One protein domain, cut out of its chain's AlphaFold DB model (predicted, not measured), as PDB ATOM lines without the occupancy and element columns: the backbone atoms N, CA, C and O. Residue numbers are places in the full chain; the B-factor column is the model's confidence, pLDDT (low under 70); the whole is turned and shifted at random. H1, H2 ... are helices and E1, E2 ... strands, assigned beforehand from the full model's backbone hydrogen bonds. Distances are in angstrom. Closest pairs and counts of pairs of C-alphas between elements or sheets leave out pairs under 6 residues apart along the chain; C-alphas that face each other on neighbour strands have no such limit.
ATOM      1  N   LEU A  23     132.523   0.944 120.380       95.56
ATOM      2  CA  LEU A  23     132.216  -0.395 120.872       95.56
ATOM      3  C   LEU A  23     130.873  -0.888 120.308       95.56
ATOM      4  O   LEU A  23     130.733  -2.035 119.882       95.56
ATOM      5  N   GLN A  24     129.867  -0.011 120.267       94.50
ATOM      6  CA  GLN A  24     128.558  -0.338 119.716       94.50
ATOM      7  C   GLN A  24     128.603  -0.568 118.211       94.50
ATOM      8  O   GLN A  24     127.850  -1.416 117.726       94.50
ATOM      9  N   ARG A  25     129.507   0.109 117.492       94.94
ATOM     10  CA  ARG A  25     129.776  -0.184 116.084       94.94
ATOM     11  C   ARG A  25     130.283  -1.609 115.906       94.94
ATOM     12  O   ARG A  25     129.683  -2.367 115.150       94.94
ATOM     13  N   ILE A  26     131.297  -2.020 116.665       95.50
ATOM     14  CA  ILE A  26     131.837  -3.386 116.592       95.50
ATOM     15  C   ILE A  26     130.752  -4.423 116.917       95.50
ATOM     16  O   ILE A  26     130.542  -5.364 116.154       95.50
ATOM     17  N   VAL A  27     129.996  -4.231 118.005       94.38
ATOM     18  CA  VAL A  27     128.916  -5.155 118.398       94.38
ATOM     19  C   VAL A  27     127.810  -5.230 117.340       94.38
ATOM     20  O   VAL A  27     127.249  -6.306 117.113       94.38
ATOM     21  N   TYR A  28     127.471  -4.110 116.698       93.94
ATOM     22  CA  TYR A  28     126.514  -4.083 115.594       93.94
ATOM     23  C   TYR A  28     127.009  -4.935 114.417       93.94
ATOM     24  O   TYR A  28     126.295  -5.827 113.957       93.94
ATOM     25  N   GLU A  29     128.257  -4.736 113.999       94.12
ATOM     26  CA  GLU A  29     128.858  -5.462 112.879       94.12
ATOM     27  C   GLU A  29     129.014  -6.958 113.156       94.12
ATOM     28  O   GLU A  29     128.760  -7.784 112.282       94.12
ATOM     29  N   MET A  30     129.334  -7.340 114.396       93.00
ATOM     30  CA  MET A  30     129.330  -8.747 114.808       93.00
ATOM     31  C   MET A  30     127.952  -9.389 114.610       93.00
ATOM     32  O   MET A  30     127.858 -10.515 114.118       93.00
ATOM     33  N   ARG A  31     126.872  -8.686 114.981       91.62
ATOM     34  CA  ARG A  31     125.497  -9.183 114.801       91.62
ATOM     35  C   ARG A  31     125.130  -9.287 113.329       91.62
ATOM     36  O   ARG A  31     124.574 -10.309 112.931       91.62
ATOM     37  N   ARG A  32     125.484  -8.274 112.537       91.56
ATOM     38  CA  ARG A  32     125.285  -8.270 111.085       91.56
ATOM     39  C   ARG A  32     126.022  -9.433 110.420       91.56
ATOM     40  O   ARG A  32     125.425 -10.176 109.650       91.56
ATOM     41  N   GLY A  33     127.280  -9.669 110.791       91.19
ATOM     42  CA  GLY A  33     128.083 -10.793 110.302       91.19
ATOM     43  C   GLY A  33     127.517 -12.153 110.699       91.19
ATOM     44  O   GLY A  33     127.475 -13.070 109.879       91.19
ATOM     45  N   ALA A  34     127.019 -12.284 111.931       89.81
ATOM     46  CA  ALA A  34     126.353 -13.502 112.378       89.81
ATOM     47  C   ALA A  34     125.085 -13.790 111.556       89.81
ATOM     48  O   ALA A  34     124.936 -14.909 111.062       89.81
ATOM     49  N   ALA A  35     124.219 -12.790 111.360       89.69
ATOM     50  CA  ALA A  35     123.000 -12.925 110.562       89.69
ATOM     51  C   ALA A  35     123.311 -13.254 109.088       89.69
ATOM     52  O   ALA A  35     122.772 -14.215 108.537       89.69
ATOM     53  N   ASN A  36     124.264 -12.541 108.480       86.62
ATOM     54  CA  ASN A  36     124.637 -12.717 107.072       86.62
ATOM     55  C   ASN A  36     125.356 -14.043 106.785       86.62
ATOM     56  O   ASN A  36     125.408 -14.478 105.638       86.62
ATOM     57  N   SER A  37     125.874 -14.733 107.806       83.44
ATOM     58  CA  SER A  37     126.462 -16.068 107.633       83.44
ATOM     59  C   SER A  37     125.439 -17.165 107.291       83.44
ATOM     60  O   SER A  37     125.832 -18.304 107.033       83.44
ATOM     61  N   GLY A  38     124.134 -16.857 107.329       72.06
ATOM     62  CA  GLY A  38     123.042 -17.769 106.966       72.06
ATOM     63  C   GLY A  38     122.775 -18.893 107.974       72.06
ATOM     64  O   GLY A  38     121.915 -19.735 107.737       72.06
ATOM     65  N   LYS A  39     123.505 -18.931 109.098       78.81
ATOM     66  CA  LYS A  39     123.422 -20.002 110.110       78.81
ATOM     67  C   LYS A  39     122.943 -19.534 111.483       78.81
ATOM     68  O   LYS A  39     122.817 -20.358 112.383       78.81
ATOM     69  N   SER A  40     122.713 -18.235 111.668       87.19
ATOM     70  CA  SER A  40     122.355 -17.658 112.965       87.19
ATOM     71  C   SER A  40     121.075 -16.836 112.874       87.19
ATOM     72  O   SER A  40     121.059 -15.773 112.259       87.19
ATOM     73  N   ASP A  41     120.017 -17.301 113.539       91.44
ATOM     74  CA  ASP A  41     118.781 -16.534 113.731       91.44
ATOM     75  C   ASP A  41     118.850 -15.709 115.026       91.44
ATOM     76  O   ASP A  41     118.127 -15.922 116.002       91.44
ATOM     77  N   ILE A  42     119.783 -14.756 115.067       90.62
ATOM     78  CA  ILE A  42     119.992 -13.908 116.250       90.62
ATOM     79  C   ILE A  42     118.775 -13.017 116.556       90.62
ATOM     80  O   ILE A  42     118.534 -12.650 117.715       90.62
ATOM     81  N   HIS A  43     117.993 -12.676 115.529       89.75
ATOM     82  CA  HIS A  43     116.779 -11.876 115.651       89.75
ATOM     83  C   HIS A  43     115.632 -12.701 116.231       89.75
ATOM     84  O   HIS A  43     115.006 -12.260 117.199       89.75
ATOM     85  N   GLY A  44     115.406 -13.912 115.721       92.69
ATOM     86  CA  GLY A  44     114.442 -14.854 116.275       92.69
ATOM     87  C   GLY A  44     114.807 -15.277 117.689       92.69
ATOM     88  O   GLY A  44     113.952 -15.201 118.565       92.69
ATOM     89  N   MET A  45     116.083 -15.567 117.975       92.75
ATOM     90  CA  MET A  45     116.561 -15.813 119.343       92.75
ATOM     91  C   MET A  45     116.254 -14.625 120.268       92.75
ATOM     92  O   MET A  45     115.721 -14.804 121.362       92.75
ATOM     93  N   SER A  46     116.556 -13.394 119.838       92.19
ATOM     94  CA  SER A  46     116.259 -12.188 120.623       92.19
ATOM     95  C   SER A  46     114.764 -12.045 120.907       92.19
ATOM     96  O   SER A  46     114.380 -11.770 122.043       92.19
ATOM     97  N   LYS A  47     113.927 -12.260 119.884       93.69
ATOM     98  CA  LYS A  47     112.468 -12.209 119.991       93.69
ATOM     99  C   LYS A  47     111.934 -13.311 120.902       93.69
ATOM    100  O   LYS A  47     111.061 -13.027 121.713       93.69
ATOM    101  N   ALA A  48     112.456 -14.530 120.803       94.06
ATOM    102  CA  ALA A  48     112.055 -15.663 121.630       94.06
ATOM    103  C   ALA A  48     112.360 -15.409 123.112       94.06
ATOM    104  O   ALA A  48     111.500 -15.634 123.957       94.06
ATOM    105  N   LEU A  49     113.532 -14.848 123.430       95.62
ATOM    106  CA  LEU A  49     113.901 -14.510 124.809       95.62
ATOM    107  C   LEU A  49     113.021 -13.404 125.410       95.62
ATOM    108  O   LEU A  49     112.669 -13.491 126.582       95.62
ATOM    109  N   ASP A  50     112.644 -12.384 124.628       94.81
ATOM    110  CA  ASP A  50     111.709 -11.340 125.085       94.81
ATOM    111  C   ASP A  50     110.244 -11.854 125.117       94.81
ATOM    112  O   ASP A  50     109.454 -11.439 125.959       94.81
ATOM    113  N   THR A  51     109.869 -12.794 124.242       96.50
ATOM    114  CA  THR A  51     108.525 -13.416 124.219       96.50
ATOM    115  C   THR A  51     108.334 -14.417 125.360       96.50
ATOM    116  O   THR A  51     107.208 -14.591 125.830       96.50
ATOM    117  N   GLY A  52     109.420 -15.054 125.807       96.00
ATOM    118  CA  GLY A  52     109.460 -16.060 126.863       96.00
ATOM    119  C   GLY A  52     108.779 -17.381 126.512       96.00
ATOM    120  O   GLY A  52     108.362 -17.618 125.382       96.00
ATOM    121  N   LEU A  53     108.673 -18.254 127.518       96.25
ATOM    122  CA  LEU A  53     108.265 -19.656 127.353       96.25
ATOM    123  C   LEU A  53     106.795 -19.932 127.719       96.25
ATOM    124  O   LEU A  53     106.360 -21.077 127.694       96.25
ATOM    125  N   TRP A  54     106.003 -18.903 128.047       95.25
ATOM    126  CA  TRP A  54     104.623 -19.062 128.540       95.25
ATOM    127  C   TRP A  54     103.684 -19.807 127.582       95.25
ATOM    128  O   TRP A  54     102.718 -20.425 128.023       95.25
ATOM    129  N   LYS A  55     103.943 -19.731 126.274       94.19
ATOM    130  CA  LYS A  55     103.124 -20.369 125.230       94.19
ATOM    131  C   LYS A  55     103.671 -21.726 124.783       94.19
ATOM    132  O   LYS A  55     103.058 -22.369 123.935       94.19
ATOM    133  N   GLU A  56     104.790 -22.172 125.350       93.06
ATOM    134  CA  GLU A  56     105.401 -23.444 124.982       93.06
ATOM    135  C   GLU A  56     104.593 -24.622 125.555       93.06
ATOM    136  O   GLU A  56     104.395 -24.691 126.772       93.06
ATOM    137  N   PRO A  57     104.144 -25.592 124.729       91.31
ATOM    138  CA  PRO A  57     103.241 -26.661 125.175       91.31
ATOM    139  C   PRO A  57     103.789 -27.524 126.314       91.31
ATOM    140  O   PRO A  57     103.029 -28.086 127.104       91.31
ATOM    141  N   LEU A  58     105.114 -27.654 126.381       91.69
ATOM    142  CA  LEU A  58     105.807 -28.472 127.372       91.69
ATOM    143  C   LEU A  58     106.064 -27.733 128.686       91.69
ATOM    144  O   LEU A  58     106.468 -28.372 129.656       91.69
ATOM    145  N   MET A  59     105.842 -26.420 128.738       92.94
ATOM    146  CA  MET A  59     106.197 -25.585 129.881       92.94
ATOM    147  C   MET A  59     104.965 -25.264 130.722       92.94
ATOM    148  O   MET A  59     103.862 -25.078 130.196       92.94
ATOM    149  N   ASP A  60     105.131 -25.224 132.041       92.19
ATOM    150  CA  ASP A  60     104.102 -24.703 132.933       92.19
ATOM    151  C   ASP A  60     104.145 -23.165 132.899       92.19
ATOM    152  O   ASP A  60     105.117 -22.573 133.392       92.19
ATOM    153  N   PRO A  61     103.113 -22.495 132.350       91.88
ATOM    154  CA  PRO A  61     103.098 -21.042 132.213       91.88
ATOM    155  C   PRO A  61     103.196 -20.310 133.556       91.88
ATOM    156  O   PRO A  61     103.746 -19.211 133.596       91.88
ATOM    157  N   VAL A  62     102.734 -20.903 134.664       92.19
ATOM    158  CA  VAL A  62     102.771 -20.268 135.995       92.19
ATOM    159  C   VAL A  62     104.205 -20.116 136.504       92.19
ATOM    160  O   VAL A  62     104.521 -19.178 137.241       92.19
ATOM    161  N   THR A  63     105.099 -21.001 136.064       92.62
ATOM    162  CA  THR A  63     106.520 -21.025 136.450       92.62
ATOM    163  C   THR A  63     107.406 -20.228 135.496       92.62
ATOM    164  O   THR A  63     108.543 -19.896 135.829       92.62
ATOM    165  N   CYS A  64     106.890 -19.920 134.304       95.12
ATOM    166  CA  CYS A  64     107.643 -19.259 133.252       95.12
ATOM    167  C   CYS A  64     107.931 -17.801 133.608       95.12
ATOM    168  O   CYS A  64     107.053 -17.062 134.057       95.12
ATOM    169  N   ARG A  65     109.172 -17.379 133.389       96.75
ATOM    170  CA  ARG A  65     109.647 -16.013 133.602       96.75
ATOM    171  C   ARG A  65     110.623 -15.642 132.499       96.75
ATOM    172  O   ARG A  65     111.243 -16.494 131.861       96.75
ATOM    173  N   THR A  66     110.798 -14.344 132.324       97.88
ATOM    174  CA  THR A  66     111.935 -13.791 131.583       97.88
ATOM    175  C   THR A  66     112.587 -12.720 132.430       97.88
ATOM    176  O   THR A  66     111.987 -12.244 133.394       97.88
ATOM    177  N   ALA A  67     113.811 -12.332 132.098       96.75
ATOM    178  CA  ALA A  67     114.451 -11.224 132.776       96.75
ATOM    179  C   ALA A  67     115.432 -10.462 131.894       96.75
ATOM    180  O   ALA A  67     115.989 -10.983 130.923       96.75
ATOM    181  N   SER A  68     115.666  -9.217 132.300       96.62
ATOM    182  CA  SER A  68     116.790  -8.408 131.849       96.62
ATOM    183  C   SER A  68     117.757  -8.223 133.008       96.62
ATOM    184  O   SER A  68     117.380  -7.678 134.045       96.62
ATOM    185  N   LEU A  69     119.000  -8.649 132.818       95.81
ATOM    186  CA  LEU A  69     120.095  -8.361 133.734       95.81
ATOM    187  C   LEU A  69     121.041  -7.374 133.058       95.81
ATOM    188  O   LEU A  69     121.508  -7.637 131.947       95.81
ATOM    189  N   TYR A  70     121.298  -6.238 133.701       96.56
ATOM    190  CA  TYR A  70     122.164  -5.199 133.152       96.56
ATOM    191  C   TYR A  70     123.470  -5.123 133.914       96.56
ATOM    192  O   TYR A  70     123.475  -4.855 135.108       96.56
ATOM    193  N   PHE A  71     124.577  -5.288 133.202       96.38
ATOM    194  CA  PHE A  71     125.913  -5.098 133.740       96.38
ATOM    195  C   PHE A  71     126.487  -3.783 133.222       96.38
ATOM    196  O   PHE A  71     126.428  -3.543 132.011       96.38
ATOM    197  N   PRO A  72     127.028  -2.917 134.089       96.94
ATOM    198  CA  PRO A  72     127.670  -1.707 133.617       96.94
ATOM    199  C   PRO A  72     128.993  -2.101 132.960       96.94
ATOM    200  O   PRO A  72     129.690  -2.997 133.432       96.94
ATOM    201  N   ILE A  73     129.356  -1.455 131.860       96.50
ATOM    202  CA  ILE A  73     130.680  -1.631 131.260       96.50
ATOM    203  C   ILE A  73     131.611  -0.646 131.969       96.50
ATOM    204  O   ILE A  73     131.736   0.509 131.577       96.50
ATOM    205  N   GLY A  74     132.188  -1.094 133.084       94.94
ATOM    206  CA  GLY A  74     133.002  -0.283 133.988       94.94
ATOM    207  C   GLY A  74     132.319   0.040 135.331       94.94
ATOM    208  O   GLY A  74     131.120  -0.163 135.506       94.94
ATOM    209  N   PRO A  75     133.077   0.542 136.321       93.44
ATOM    210  CA  PRO A  75     132.630   0.802 137.689       93.44
ATOM    211  C   PRO A  75     132.012   2.200 137.843       93.44
ATOM    212  O   PRO A  75     132.219   2.863 138.856       93.44
ATOM    213  N   TRP A  76     131.297   2.675 136.825       92.75
ATOM    214  CA  TRP A  76     130.765   4.035 136.780       92.75
ATOM    215  C   TRP A  76     129.495   4.273 137.622       92.75
ATOM    216  O   TRP A  76     129.302   5.425 138.013       92.75
ATOM    217  N   PRO A  77     128.633   3.279 137.957       90.81
ATOM    218  CA  PRO A  77     127.462   3.554 138.789       90.81
ATOM    219  C   PRO A  77     127.863   4.052 140.184       90.81
ATOM    220  O   PRO A  77     128.428   3.316 141.006       90.81
ATOM    221  N   ALA A  78     127.578   5.327 140.443       80.88
ATOM    222  CA  ALA A  78     127.954   6.011 141.676       80.88
ATOM    223  C   ALA A  78     126.793   6.108 142.680       80.88
ATOM    224  O   ALA A  78     127.036   5.996 143.879       80.88
ATOM    225  N   ASP A  79     125.550   6.204 142.200       81.56
ATOM    226  CA  ASP A  79     124.378   6.616 142.994       81.56
ATOM    227  C   ASP A  79     123.684   5.479 143.770       81.56
ATOM    228  O   ASP A  79     122.518   5.570 144.164       81.56
ATOM    229  N   ILE A  80     124.393   4.377 144.015       86.06
ATOM    230  CA  ILE A  80     123.854   3.232 144.753       86.06
ATOM    231  C   ILE A  80     123.999   3.498 146.254       86.06
ATOM    232  O   ILE A  80     125.100   3.454 146.799       86.06
ATOM    233  N   LYS A  81     122.870   3.745 146.932       85.38
ATOM    234  CA  LYS A  81     122.823   4.101 148.365       85.38
ATOM    235  C   LYS A  81     123.394   3.027 149.296       85.38
ATOM    236  O   LYS A  81     123.941   3.352 150.344       85.38
ATOM    237  N   ASN A  82     123.221   1.753 148.955       89.06
ATOM    238  CA  ASN A  82     123.732   0.644 149.755       89.06
ATOM    239  C   ASN A  82     125.181   0.337 149.345       89.06
ATOM    240  O   ASN A  82     125.435  -0.053 148.207       89.06
ATOM    241  N   ASN A  83     126.117   0.466 150.287       87.31
ATOM    242  CA  ASN A  83     127.546   0.275 150.028       87.31
ATOM    243  C   ASN A  83     127.899  -1.139 149.542       87.31
ATOM    244  O   ASN A  83     128.727  -1.270 148.643       87.31
ATOM    245  N   ALA A  84     127.265  -2.184 150.081       88.69
ATOM    246  CA  ALA A  84     127.500  -3.556 149.638       88.69
ATOM    247  C   ALA A  84     126.998  -3.758 148.195       88.69
ATOM    248  O   ALA A  84     127.724  -4.276 147.347       88.69
ATOM    249  N   GLN A  85     125.811  -3.229 147.862       90.31
ATOM    250  CA  GLN A  85     125.298  -3.220 146.480       90.31
ATOM    251  C   GLN A  85     126.203  -2.433 145.540       90.31
ATOM    252  O   GLN A  85     126.494  -2.898 144.437       90.31
ATOM    253  N   ALA A  86     126.691  -1.272 145.977       91.81
ATOM    254  CA  ALA A  86     127.612  -0.460 145.197       91.81
ATOM    255  C   ALA A  86     128.913  -1.222 144.901       91.81
ATOM    256  O   ALA A  86     129.379  -1.218 143.761       91.81
ATOM    257  N   GLN A  87     129.473  -1.916 145.896       91.44
ATOM    258  CA  GLN A  87     130.672  -2.741 145.732       91.44
ATOM    259  C   GLN A  87     130.446  -3.874 144.730       91.44
ATOM    260  O   GLN A  87     131.229  -4.007 143.789       91.44
ATOM    261  N   VAL A  88     129.356  -4.636 144.868       92.38
ATOM    262  CA  VAL A  88     129.031  -5.737 143.947       92.38
ATOM    263  C   VAL A  88     128.855  -5.230 142.515       92.38
ATOM    264  O   VAL A  88     129.423  -5.803 141.584       92.38
ATOM    265  N   VAL A  89     128.122  -4.130 142.315       94.94
ATOM    266  CA  VAL A  89     127.905  -3.561 140.976       94.94
ATOM    267  C   VAL A  89     129.209  -3.067 140.355       94.94
ATOM    268  O   VAL A  89     129.471  -3.365 139.191       94.94
ATOM    269  N   ARG A  90     130.043  -2.340 141.106       94.31
ATOM    270  CA  ARG A  90     131.326  -1.823 140.599       94.31
ATOM    271  C   ARG A  90     132.313  -2.946 140.294       94.31
ATOM    272  O   ARG A  90     133.051  -2.860 139.310       94.31
ATOM    273  N   TYR A  91     132.308  -4.000 141.107       94.25
ATOM    274  CA  TYR A  91     133.119  -5.188 140.873       94.25
ATOM    275  C   TYR A  91     132.682  -5.911 139.594       94.25
ATOM    276  O   TYR A  91     133.488  -6.057 138.675       94.25
ATOM    277  N   ALA A  92     131.392  -6.246 139.477       94.94
ATOM    278  CA  ALA A  92     130.832  -6.851 138.270       94.94
ATOM    279  C   ALA A  92     131.084  -5.982 137.025       94.94
ATOM    280  O   ALA A  92     131.441  -6.498 135.969       94.94
ATOM    281  N   GLY A  93     130.975  -4.657 137.156       96.19
ATOM    282  CA  GLY A  93     131.260  -3.729 136.068       96.19
ATOM    283  C   GLY A  93     132.721  -3.696 135.635       96.19
ATOM    284  O   GLY A  93     133.023  -3.563 134.451       96.19
ATOM    285  N   SER A  94     133.645  -3.847 136.582       95.88
ATOM    286  CA  SER A  94     135.077  -3.930 136.284       95.88
ATOM    287  C   SER A  94     135.425  -5.211 135.531       95.88
ATOM    288  O   SER A  94     136.212  -5.139 134.590       95.88
ATOM    289  N   LEU A  95     134.806  -6.340 135.894       96.56
ATOM    290  CA  LEU A  95     134.933  -7.597 135.151       96.56
ATOM    291  C   LEU A  95     134.338  -7.471 133.746       96.56
ATOM    292  O   LEU A  95     135.024  -7.736 132.766       96.56
ATOM    293  N   MET A  96     133.114  -6.943 133.637       96.81
ATOM    294  CA  MET A  96     132.448  -6.744 132.347       96.81
ATOM    295  C   MET A  96     133.275  -5.869 131.400       96.81
ATOM    296  O   MET A  96     133.359  -6.155 130.213       96.81
ATOM    297  N   ARG A  97     133.937  -4.824 131.908       96.56
ATOM    298  CA  ARG A  97     134.871  -4.017 131.110       96.56
ATOM    299  C   ARG A  97     136.017  -4.856 130.533       96.56
ATOM    300  O   ARG A  97     136.290  -4.737 129.343       96.56
ATOM    301  N   GLN A  98     136.656  -5.704 131.339       95.94
ATOM    302  CA  GLN A  98     137.745  -6.578 130.872       95.94
ATOM    303  C   GLN A  98     137.251  -7.594 129.832       95.94
ATOM    304  O   GLN A  98     137.880  -7.773 128.783       95.94
ATOM    305  N   ASP A  99     136.094  -8.206 130.090       96.12
ATOM    306  CA  ASP A  99     135.473  -9.169 129.182       96.12
ATOM    307  C   ASP A  99     135.128  -8.514 127.843       96.12
ATOM    308  O   ASP A  99     135.472  -9.034 126.785       96.12
ATOM    309  N   VAL A 100     134.505  -7.335 127.867       95.50
ATOM    310  CA  VAL A 100     134.100  -6.599 126.665       95.50
ATOM    311  C   VAL A 100     135.306  -6.174 125.826       95.50
ATOM    312  O   VAL A 100     135.281  -6.369 124.608       95.50
ATOM    313  N   MET A 101     136.378  -5.670 126.452       95.19
ATOM    314  CA  MET A 101     137.630  -5.337 125.751       95.19
ATOM    315  C   MET A 101     138.235  -6.556 125.037       95.19
ATOM    316  O   MET A 101     138.843  -6.423 123.973       95.19
ATOM    317  N   SER A 102     138.042  -7.757 125.587       95.12
ATOM    318  CA  SER A 102     138.493  -9.009 124.972       95.12
ATOM    319  C   SER A 102     137.544  -9.484 123.863       95.12
ATOM    320  O   SER A 102     137.982  -9.831 122.762       95.12
ATOM    321  N   VAL A 103     136.232  -9.459 124.116       93.38
ATOM    322  CA  VAL A 103     135.186  -9.910 123.183       93.38
ATOM    323  C   VAL A 103     135.193  -9.101 121.891       93.38
ATOM    324  O   VAL A 103     135.041  -9.687 120.818       93.38
ATOM    325  N   GLN A 104     135.397  -7.782 121.958       93.81
ATOM    326  CA  GLN A 104     135.391  -6.951 120.752       93.81
ATOM    327  C   GLN A 104     136.496  -7.344 119.760       93.81
ATOM    328  O   GLN A 104     136.245  -7.446 118.559       93.81
ATOM    329  N   LYS A 105     137.684  -7.687 120.273       94.62
ATOM    330  CA  LYS A 105     138.830  -8.140 119.471       94.62
ATOM    331  C   LYS A 105     138.570  -9.525 118.889       94.62
ATOM    332  O   LYS A 105     138.813  -9.757 117.707       94.62
ATOM    333  N   ALA A 106     137.998 -10.433 119.682       93.31
ATOM    334  CA  ALA A 106     137.581 -11.751 119.199       93.31
ATOM    335  C   ALA A 106     136.519 -11.656 118.081       93.31
ATOM    336  O   ALA A 106     136.504 -12.468 117.153       93.31
ATOM    337  N   GLY A 107     135.667 -10.627 118.125       91.94
ATOM    338  CA  GLY A 107     134.663 -10.335 117.106       91.94
ATOM    339  C   GLY A 107     135.225 -10.031 115.715       91.94
ATOM    340  O   GLY A 107     134.520 -10.245 114.727       91.94
ATOM    341  N   HIS A 108     136.495  -9.619 115.601       94.75
ATOM    342  CA  HIS A 108     137.120  -9.277 114.317       94.75
ATOM    343  C   HIS A 108     137.016 -10.409 113.293       94.75
ATOM    344  O   HIS A 108     136.764 -10.148 112.121       94.75
ATOM    345  N   ALA A 109     137.142 -11.670 113.714       91.50
ATOM    346  CA  ALA A 109     137.046 -12.812 112.806       91.50
ATOM    347  C   ALA A 109     135.672 -12.920 112.116       91.50
ATOM    348  O   ALA A 109     135.584 -13.357 110.968       91.50
ATOM    349  N   VAL A 110     134.600 -12.512 112.802       91.25
ATOM    350  CA  VAL A 110     133.246 -12.468 112.235       91.25
ATOM    351  C   VAL A 110     133.112 -11.276 111.290       91.25
ATOM    352  O   VAL A 110     132.592 -11.435 110.189       91.25
ATOM    353  N   ILE A 111     133.622 -10.108 111.687       93.31
ATOM    354  CA  ILE A 111     133.479  -8.862 110.921       93.31
ATOM    355  C   ILE A 111     134.336  -8.872 109.647       93.31
ATOM    356  O   ILE A 111     133.887  -8.386 108.615       93.31
ATOM    357  N   LYS A 112     135.518  -9.502 109.657       92.69
ATOM    358  CA  LYS A 112     136.351  -9.689 108.452       92.69
ATOM    359  C   LYS A 112     135.578 -10.358 107.308       92.69
ATOM    360  O   LYS A 112     135.793 -10.035 106.147       92.69
ATOM    361  N   ARG A 113     134.624 -11.248 107.617       88.75
ATOM    362  CA  ARG A 113     133.771 -11.905 106.605       88.75
ATOM    363  C   ARG A 113     132.788 -10.953 105.918       88.75
ATOM    364  O   ARG A 113     132.216 -11.327 104.903       88.75
ATOM    365  N   LEU A 114     132.589  -9.754 106.463       89.81
ATOM    366  CA  LEU A 114     131.807  -8.675 105.854       89.81
ATOM    367  C   LEU A 114     132.646  -7.774 104.926       89.81
ATOM    368  O   LEU A 114     132.122  -6.776 104.444       89.81
ATOM    369  N   GLY A 115     133.927  -8.092 104.694       91.19
ATOM    370  CA  GLY A 115     134.806  -7.340 103.787       91.19
ATOM    371  C   GLY A 115     135.584  -6.192 104.438       91.19
ATOM    372  O   GLY A 115     136.212  -5.401 103.741       91.19
ATOM    373  N   TYR A 116     135.561  -6.066 105.768       92.81
ATOM    374  CA  TYR A 116     136.370  -5.061 106.465       92.81
ATOM    375  C   TYR A 116     137.835  -5.496 106.583       92.81
ATOM    376  O   TYR A 116     138.130  -6.649 106.917       92.81
ATOM    377  N   SER A 117     138.750  -4.553 106.350       94.06
ATOM    378  CA  SER A 117     140.191  -4.781 106.457       94.06
ATOM    379  C   SER A 117     140.632  -4.927 107.919       94.06
ATOM    380  O   SER A 117     139.972  -4.473 108.855       94.06
ATOM    381  N   GLU A 118     141.786  -5.556 108.138       94.56
ATOM    382  CA  GLU A 118     142.374  -5.665 109.478       94.56
ATOM    383  C   GLU A 118     142.787  -4.311 110.062       94.56
ATOM    384  O   GLU A 118     142.681  -4.114 111.272       94.56
ATOM    385  N   GLU A 119     143.202  -3.377 109.208       95.56
ATOM    386  CA  GLU A 119     143.552  -2.012 109.594       95.56
ATOM    387  C   GLU A 119     142.333  -1.273 110.154       95.56
ATOM    388  O   GLU A 119     142.378  -0.797 111.289       95.56
ATOM    389  N   THR A 120     141.206  -1.291 109.431       94.62
ATOM    390  CA  THR A 120     139.949  -0.674 109.878       94.62
ATOM    391  C   THR A 120     139.472  -1.267 111.203       94.62
ATOM    392  O   THR A 120     139.111  -0.538 112.125       94.62
ATOM    393  N   LEU A 121     139.511  -2.595 111.345       95.69
ATOM    394  CA  LEU A 121     139.090  -3.249 112.588       95.69
ATOM    395  C   LEU A 121     140.018  -2.920 113.761       95.69
ATOM    396  O   LEU A 121     139.553  -2.748 114.887       95.69
ATOM    397  N   SER A 122     141.321  -2.810 113.509       96.25
ATOM    398  CA  SER A 122     142.294  -2.408 114.526       96.25
ATOM    399  C   SER A 122     142.060  -0.969 114.984       96.25
ATOM    400  O   SER A 122     142.099  -0.700 116.186       96.25
ATOM    401  N   GLU A 123     141.746  -0.062 114.057       95.75
ATOM    402  CA  GLU A 123     141.383   1.318 114.374       95.75
ATOM    403  C   GLU A 123     140.107   1.382 115.224       95.75
ATOM    404  O   GLU A 123     140.096   2.027 116.274       95.75
ATOM    405  N   TRP A 124     139.048   0.675 114.823       96.00
ATOM    406  CA  TRP A 124     137.798   0.634 115.585       96.00
ATOM    407  C   TRP A 124     138.004   0.064 116.988       96.00
ATOM    408  O   TRP A 124     137.509   0.639 117.956       96.00
ATOM    409  N   SER A 125     138.769  -1.025 117.115       96.81
ATOM    410  CA  SER A 125     139.112  -1.614 118.415       96.81
ATOM    411  C   SER A 125     139.882  -0.641 119.298       96.81
ATOM    412  O   SER A 125     139.595  -0.550 120.488       96.81
ATOM    413  N   LYS A 126     140.832   0.115 118.733       96.75
ATOM    414  CA  LYS A 126     141.569   1.138 119.478       96.75
ATOM    415  C   LYS A 126     140.626   2.226 119.998       96.75
ATOM    416  O   LYS A 126     140.649   2.514 121.189       96.75
ATOM    417  N   LYS A 127     139.759   2.775 119.139       96.19
ATOM    418  CA  LYS A 127     138.776   3.803 119.536       96.19
ATOM    419  C   LYS A 127     137.794   3.285 120.591       96.19
ATOM    420  O   LYS A 127     137.406   4.017 121.496       96.19
ATOM    421  N   ALA A 128     137.399   2.020 120.493       96.31
ATOM    422  CA  ALA A 128     136.530   1.387 121.473       96.31
ATOM    423  C   ALA A 128     137.246   1.105 122.807       96.31
ATOM    424  O   ALA A 128     136.653   1.325 123.859       96.31
ATOM    425  N   ASP A 129     138.511   0.666 122.793       96.44
ATOM    426  CA  ASP A 129     139.335   0.541 124.005       96.44
ATOM    427  C   ASP A 129     139.479   1.911 124.700       96.44
ATOM    428  O   ASP A 129     139.263   2.008 125.908       96.44
ATOM    429  N   GLU A 130     139.775   2.974 123.944       95.56
ATOM    430  CA  GLU A 130     139.839   4.353 124.453       95.56
ATOM    431  C   GLU A 130     138.503   4.787 125.075       95.56
ATOM    432  O   GLU A 130     138.482   5.249 126.214       95.56
ATOM    433  N   GLU A 131     137.382   4.561 124.386       95.00
ATOM    434  CA  GLU A 131     136.030   4.872 124.873       95.00
ATOM    435  C   GLU A 131     135.685   4.153 126.187       95.00
ATOM    436  O   GLU A 131     135.145   4.762 127.115       95.00
ATOM    437  N   ILE A 132     135.997   2.859 126.284       94.56
ATOM    438  CA  ILE A 132     135.738   2.049 127.482       94.56
ATOM    439  C   ILE A 132     136.592   2.526 128.664       94.56
ATOM    440  O   ILE A 132     136.137   2.504 129.813       94.56
ATOM    441  N   MET A 133     137.843   2.909 128.401       93.75
ATOM    442  CA  MET A 133     138.792   3.324 129.434       93.75
ATOM    443  C   MET A 133     138.537   4.744 129.934       93.75
ATOM    444  O   MET A 133     138.660   4.982 131.135       93.75
ATOM    445  N   ASP A 134     138.150   5.651 129.038       91.31
ATOM    446  CA  ASP A 134     137.755   7.026 129.349       91.31
ATOM    447  C   ASP A 134     136.487   7.067 130.221       91.31
ATOM    448  O   ASP A 134     136.393   7.834 131.176       91.31
ATOM    449  N   GLY A 135     135.522   6.179 129.954       83.38
ATOM    450  CA  GLY A 135     134.346   5.995 130.809       83.38
ATOM    451  C   GLY A 135     133.309   7.121 130.734       83.38
ATOM    452  O   GLY A 135     132.306   7.065 131.451       83.38
ATOM    453  N   ASN A 136     133.494   8.107 129.848       86.50
ATOM    454  CA  ASN A 136     132.521   9.179 129.617       86.50
ATOM    455  C   ASN A 136     131.223   8.648 128.995       86.50
ATOM    456  O   ASN A 136     130.135   9.129 129.313       86.50
ATOM    457  N   LYS A 137     131.308   7.607 128.154       90.44
ATOM    458  CA  LYS A 137     130.129   6.895 127.643       90.44
ATOM    459  C   LYS A 137     129.714   5.786 128.613       90.44
ATOM    460  O   LYS A 137     130.145   4.639 128.503       90.44
ATOM    461  N   ARG A 138     128.837   6.124 129.560       94.06
ATOM    462  CA  ARG A 138     128.255   5.172 130.519       94.06
ATOM    463  C   ARG A 138     127.320   4.200 129.802       94.06
ATOM    464  O   ARG A 138     126.227   4.562 129.372       94.06
ATOM    465  N   MET A 139     127.779   2.961 129.651       95.31
ATOM    466  CA  MET A 139     127.070   1.921 128.906       95.31
ATOM    467  C   MET A 139     126.672   0.742 129.786       95.31
ATOM    468  O   MET A 139     127.414   0.330 130.684       95.31
ATOM    469  N   TRP A 140     125.535   0.140 129.439       96.44
ATOM    470  CA  TRP A 140     125.081  -1.144 129.956       96.44
ATOM    471  C   TRP A 140     125.133  -2.247 128.899       96.44
ATOM    472  O   TRP A 140     124.626  -2.115 127.774       96.44
ATOM    473  N   PHE A 141     125.649  -3.401 129.312       95.75
ATOM    474  CA  PHE A 141     125.444  -4.676 128.647       95.75
ATOM    475  C   PHE A 141     124.183  -5.349 129.206       95.75
ATOM    476  O   PHE A 141     124.083  -5.596 130.404       95.75
ATOM    477  N   ARG A 142     123.214  -5.662 128.338       95.50
ATOM    478  CA  ARG A 142     121.982  -6.371 128.716       95.50
ATOM    479  C   ARG A 142     122.108  -7.848 128.377       95.50
ATOM    480  O   ARG A 142     122.153  -8.203 127.197       95.50
ATOM    481  N   MET A 143     122.031  -8.691 129.394       95.12
ATOM    482  CA  MET A 143     121.788 -10.118 129.247       95.12
ATOM    483  C   MET A 143     120.285 -10.396 129.337       95.12
ATOM    484  O   MET A 143     119.584  -9.851 130.193       95.12
ATOM    485  N   ARG A 144     119.781 -11.223 128.421       95.56
ATOM    486  CA  ARG A 144     118.381 -11.661 128.390       95.56
ATOM    487  C   ARG A 144     118.299 -13.084 128.909       95.56
ATOM    488  O   ARG A 144     119.119 -13.913 128.524       95.56
ATOM    489  N   LEU A 145     117.303 -13.357 129.735       95.94
ATOM    490  CA  LEU A 145     117.081 -14.665 130.337       95.94
ATOM    491  C   LEU A 145     115.625 -15.074 130.129       95.94
ATOM    492  O   LEU A 145     114.731 -14.235 130.201       95.94
ATOM    493  N   ALA A 146     115.396 -16.363 129.907       96.75
ATOM    494  CA  ALA A 146     114.075 -16.974 129.891       96.75
ATOM    495  C   ALA A 146     114.175 -18.350 130.547       96.75
ATOM    496  O   ALA A 146     115.108 -19.101 130.262       96.75
ATOM    497  N   TRP A 147     113.243 -18.670 131.437       96.19
ATOM    498  CA  TRP A 147     113.203 -19.963 132.116       96.19
ATOM    499  C   TRP A 147     111.771 -20.347 132.481       96.19
ATOM    500  O   TRP A 147     110.856 -19.526 132.454       96.19
ATOM    501  N   GLY A 148     111.586 -21.616 132.820       93.38
ATOM    502  CA  GLY A 148     110.331 -22.180 133.296       93.38
ATOM    503  C   GLY A 148     110.532 -23.647 133.654       93.38
ATOM    504  O   GLY A 148     111.548 -24.247 133.297       93.38
ATOM    505  N   GLN A 149     109.570 -24.232 134.349       92.62
ATOM    506  CA  GLN A 149     109.546 -25.661 134.620       92.62
ATOM    507  C   GLN A 149     108.750 -26.386 133.540       92.62
ATOM    508  O   GLN A 149     107.723 -25.906 133.056       92.62
ATOM    509  N   ARG A 150     109.230 -27.571 133.168       91.31
ATOM    510  CA  ARG A 150     108.489 -28.478 132.297       91.31
ATOM    511  C   ARG A 150     107.265 -29.013 133.050       91.31
ATOM    512  O   ARG A 150     107.357 -29.305 134.242       91.31
ATOM    513  N   ARG A 151     106.138 -29.169 132.356       87.44
ATOM    514  CA  ARG A 151     104.954 -29.864 132.884       87.44
ATOM    515  C   ARG A 151     105.290 -31.317 133.217       87.44
ATOM    516  O   ARG A 151     106.177 -31.907 132.596       87.44
ATOM    517  N   SER A 152     104.545 -31.897 134.155       82.62
ATOM    518  CA  SER A 152     104.623 -33.334 134.426       82.62
ATOM    519  C   SER A 152     104.185 -34.151 133.193       82.62
ATOM    520  O   SER A 152     103.517 -33.634 132.290       82.62
ATOM    521  N   GLU A 153     104.526 -35.442 133.147       75.12
ATOM    522  CA  GLU A 153     104.174 -36.345 132.035       75.12
ATOM    523  C   GLU A 153     102.661 -36.422 131.767       75.12
ATOM    524  O   GLU A 153     102.237 -36.636 130.633       75.12
ATOM    525  N   GLN A 154     101.834 -36.146 132.780       72.94
ATOM    526  CA  GLN A 154     100.373 -36.094 132.668       72.94
ATOM    527  C   GLN A 154      99.841 -34.742 132.149       72.94
ATOM    528  O   GLN A 154      98.636 -34.503 132.184       72.94
ATOM    529  N   ARG A 155     100.712 -33.838 131.669       63.75
ATOM    530  CA  ARG A 155     100.392 -32.455 131.245       63.75
ATOM    531  C   ARG A 155      99.704 -31.599 132.322       63.75
ATOM    532  O   ARG A 155      99.148 -30.548 131.993       63.75
ATOM    533  N   VAL A 174     121.239  -8.325 146.948       82.62
ATOM    534  CA  VAL A 174     120.532  -8.539 145.667       82.62
ATOM    535  C   VAL A 174     121.066  -7.537 144.639       82.62
ATOM    536  O   VAL A 174     121.101  -6.333 144.909       82.62
ATOM    537  N   TYR A 175     121.496  -8.032 143.476       89.88
ATOM    538  CA  TYR A 175     122.000  -7.191 142.395       89.88
ATOM    539  C   TYR A 175     120.886  -6.255 141.892       89.88
ATOM    540  O   TYR A 175     119.845  -6.745 141.451       89.88
ATOM    541  N   PRO A 176     121.064  -4.922 141.947       91.44
ATOM    542  CA  PRO A 176     119.948  -3.985 141.814       91.44
ATOM    543  C   PRO A 176     119.413  -3.835 140.384       91.44
ATOM    544  O   PRO A 176     118.285  -3.382 140.212       91.44
ATOM    545  N   TYR A 177     120.175  -4.233 139.362       93.94
ATOM    546  CA  TYR A 177     119.774  -4.107 137.953       93.94
ATOM    547  C   TYR A 177     119.345  -5.445 137.345       93.94
ATOM    548  O   TYR A 177     119.703  -5.783 136.211       93.94
ATOM    549  N   TYR A 178     118.600  -6.224 138.133       94.69
ATOM    550  CA  TYR A 178     117.999  -7.489 137.730       94.69
ATOM    551  C   TYR A 178     116.472  -7.375 137.714       94.69
ATOM    552  O   TYR A 178     115.828  -7.303 138.759       94.69
ATOM    553  N   TYR A 179     115.890  -7.368 136.517       95.56
ATOM    554  CA  TYR A 179     114.462  -7.133 136.309       95.56
ATOM    555  C   TYR A 179     113.792  -8.408 135.811       95.56
ATOM    556  O   TYR A 179     113.997  -8.797 134.660       95.56
ATOM    557  N   ILE A 180     113.006  -9.051 136.676       96.62
ATOM    558  CA  ILE A 180     112.255 -10.271 136.359       96.62
ATOM    559  C   ILE A 180     110.837  -9.895 135.938       96.62
ATOM    560  O   ILE A 180     110.135  -9.213 136.677       96.62
ATOM    561  N   TYR A 181     110.408 -10.399 134.786       97.06
ATOM    562  CA  TYR A 181     109.053 -10.241 134.270       97.06
ATOM    563  C   TYR A 181     108.257 -11.520 134.505       97.06
ATOM    564  O   TYR A 181     108.692 -12.628 134.162       97.06
ATOM    565  N   THR A 182     107.083 -11.358 135.104       96.50
ATOM    566  CA  THR A 182     106.232 -12.473 135.540       96.50
ATOM    567  C   THR A 182     105.202 -12.883 134.500       96.50
ATOM    568  O   THR A 182     104.764 -14.033 134.487       96.50
ATOM    569  N   THR A 183     104.881 -11.966 133.588       97.06
ATOM    570  CA  THR A 183     103.928 -12.165 132.496       97.06
ATOM    571  C   THR A 183     104.570 -11.869 131.146       97.06
ATOM    572  O   THR A 183     105.560 -11.132 131.046       97.06
ATOM    573  N   GLN A 184     103.986 -12.432 130.087       97.06
ATOM    574  CA  GLN A 184     104.424 -12.163 128.722       97.06
ATOM    575  C   GLN A 184     104.195 -10.691 128.354       97.06
ATOM    576  O   GLN A 184     105.060 -10.059 127.753       97.06
ATOM    577  N   GLU A 185     103.054 -10.132 128.744       97.69
ATOM    578  CA  GLU A 185     102.650  -8.758 128.454       97.69
ATOM    579  C   GLU A 185     103.626  -7.748 129.071       97.69
ATOM    580  O   GLU A 185     104.027  -6.784 128.419       97.69
ATOM    581  N   GLU A 186     104.055  -7.992 130.312       97.31
ATOM    582  CA  GLU A 186     105.077  -7.193 130.984       97.31
ATOM    583  C   GLU A 186     106.407  -7.223 130.226       97.31
ATOM    584  O   GLU A 186     106.964  -6.163 129.925       97.31
ATOM    585  N   SER A 187     106.884  -8.418 129.865       97.06
ATOM    586  CA  SER A 187     108.153  -8.568 129.150       97.06
ATOM    587  C   SER A 187     108.129  -7.882 127.783       97.06
ATOM    588  O   SER A 187     109.060  -7.150 127.431       97.06
ATOM    589  N   LEU A 188     107.032  -8.039 127.033       97.19
ATOM    590  CA  LEU A 188     106.855  -7.428 125.714       97.19
ATOM    591  C   LEU A 188     106.746  -5.901 125.782       97.19
ATOM    592  O   LEU A 188     107.332  -5.214 124.943       97.19
ATOM    593  N   ARG A 189     106.049  -5.354 126.785       96.88
ATOM    594  CA  ARG A 189     105.977  -3.903 127.025       96.88
ATOM    595  C   ARG A 189     107.366  -3.320 127.268       96.88
ATOM    596  O   ARG A 189     107.754  -2.346 126.626       96.88
ATOM    597  N   GLU A 190     108.139  -3.957 128.136       95.38
ATOM    598  CA  GLU A 190     109.510  -3.556 128.429       95.38
ATOM    599  C   GLU A 190     110.442  -3.739 127.215       95.38
ATOM    600  O   GLU A 190     111.333  -2.923 126.964       95.38
ATOM    601  N   ALA A 191     110.227  -4.779 126.402       94.19
ATOM    602  CA  ALA A 191     110.967  -4.982 125.160       94.19
ATOM    603  C   ALA A 191     110.685  -3.870 124.141       94.19
ATOM    604  O   ALA A 191     111.621  -3.395 123.497       94.19
ATOM    605  N   ALA A 192     109.432  -3.418 124.036       93.94
ATOM    606  CA  ALA A 192     109.053  -2.309 123.170       93.94
ATOM    607  C   ALA A 192     109.759  -1.006 123.573       93.94
ATOM    608  O   ALA A 192     110.296  -0.330 122.699       93.94
ATOM    609  N   LEU A 193     109.838  -0.688 124.874       92.81
ATOM    610  CA  LEU A 193     110.575   0.486 125.370       92.81
ATOM    611  C   LEU A 193     112.041   0.455 124.927       92.81
ATOM    612  O   LEU A 193     112.525   1.400 124.314       92.81
ATOM    613  N   ARG A 194     112.714  -0.676 125.151       91.25
ATOM    614  CA  ARG A 194     114.134  -0.883 124.818       91.25
ATOM    615  C   ARG A 194     114.455  -0.955 123.330       91.25
ATOM    616  O   ARG A 194     115.632  -1.024 122.969       91.25
ATOM    617  N   ASN A 195     113.450  -1.135 122.482       89.94
ATOM    618  CA  ASN A 195     113.638  -1.241 121.038       89.94
ATOM    619  C   ASN A 195     113.403   0.091 120.320       89.94
ATOM    620  O   ASN A 195     113.665   0.166 119.124       89.94
ATOM    621  N   ARG A 196     112.971   1.137 121.036       87.75
ATOM    622  CA  ARG A 196     112.896   2.500 120.499       87.75
ATOM    623  C   ARG A 196     114.291   2.987 120.095       87.75
ATOM    624  O   ARG A 196     115.256   2.747 120.821       87.75
TER     625      ARG A 196
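AT A GLANCE: This is residues 23 to 155 and 174 to 196 of the 209 residues of an uncharacterized protein of Serendipita vermifera MAFF 305830 (UniProt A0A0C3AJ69). A narrow three-stranded sheet runs through the domain, with H2 and H6 over one face and a group of helices, H1, H3, H4 and H5, gathered toward one end, where the long H3 packs on the end of E1. H1 and H2 meet near their ends as a V, and residues 148 to 155 run out from the other end of the sheet. The printed part has 156 residues with six named helices and three named strands, in the order H1 H2 E1 H3 H4 H5 E2 E3 H6. The sheet, E2 E1 E3, is antiparallel and the class is mostly helix. The whole is loose, with a radius of gyration of the C-alphas of 18.5 A and spans of 59 by 47 by 28 A.

HOW THE PARTS SIT: Inner strand E1, residues 65 to 72, is antiparallel to E2, residues 140 to 147, at 160 degrees, with N 67 and O 145 at 2.8 A. E1 is antiparallel to E3, residues 178 to 181, at 159 degrees, with N 68 and O 179 at 2.9 A. The domain has three layers, helices on both faces of the sheet: H3, residues 83 to 106, on one, H2, residues 42 to 51, and H6, residues 184 to 195, on the other. The closest C-alphas of E1 and H3, Pro 72 and Gly 93, are 4.8 A apart. H2 has a height over the sheet of 9.6 A, and H6, at 10.3 A, runs along the strands, at 15 degrees to E1 on the local plane. H2 and H6 touch, closest at C-alphas Asp 50 and Ser 187, 6.1 A. H1, residues 23 to 36, is the hub and touches H5, residues 118 to 134, at C-alphas Leu 23 and Ala 128, 4.7 A, at a steep tilt of 44 degrees. H1 touches H4, residues 108 to 114, at C-alphas Met 30 and Ile 111, 5.7 A. H3 and H5 touch at a shallow tilt of 11 degrees, opposite ways, closest at C-alphas Met 101 and Asp 129, 6.4 A. Every O i to N i+4 pair is within hydrogen-bond range in H1, H2, H5 and H6; H3 has 19 of 20, and H4 1 of 3, with 3 of 4 O i to N i+3 pairs.

IN THESE COORDINATES: H1 begins at C-alpha 23, (132.216, -0.395, 120.872). H3 is 34.6 A long, H5 24.0 A, E1 23.0 A and E2 22.4 A. H6 ends at C-alpha 195, (113.638, -1.241, 121.038).

THE WHOLE: The C-alphas of Glu 119 and Gln 154, the two farthest apart, are 59.7 A apart. Residues 156 to 173 are not printed, and C-alphas 155 and 174 are 34.4 A apart across this cut. The link from H2 to E1, residues 52 to 64, is long. Mean pLDDT of the printed part is 92.6; residue 155 is under 70.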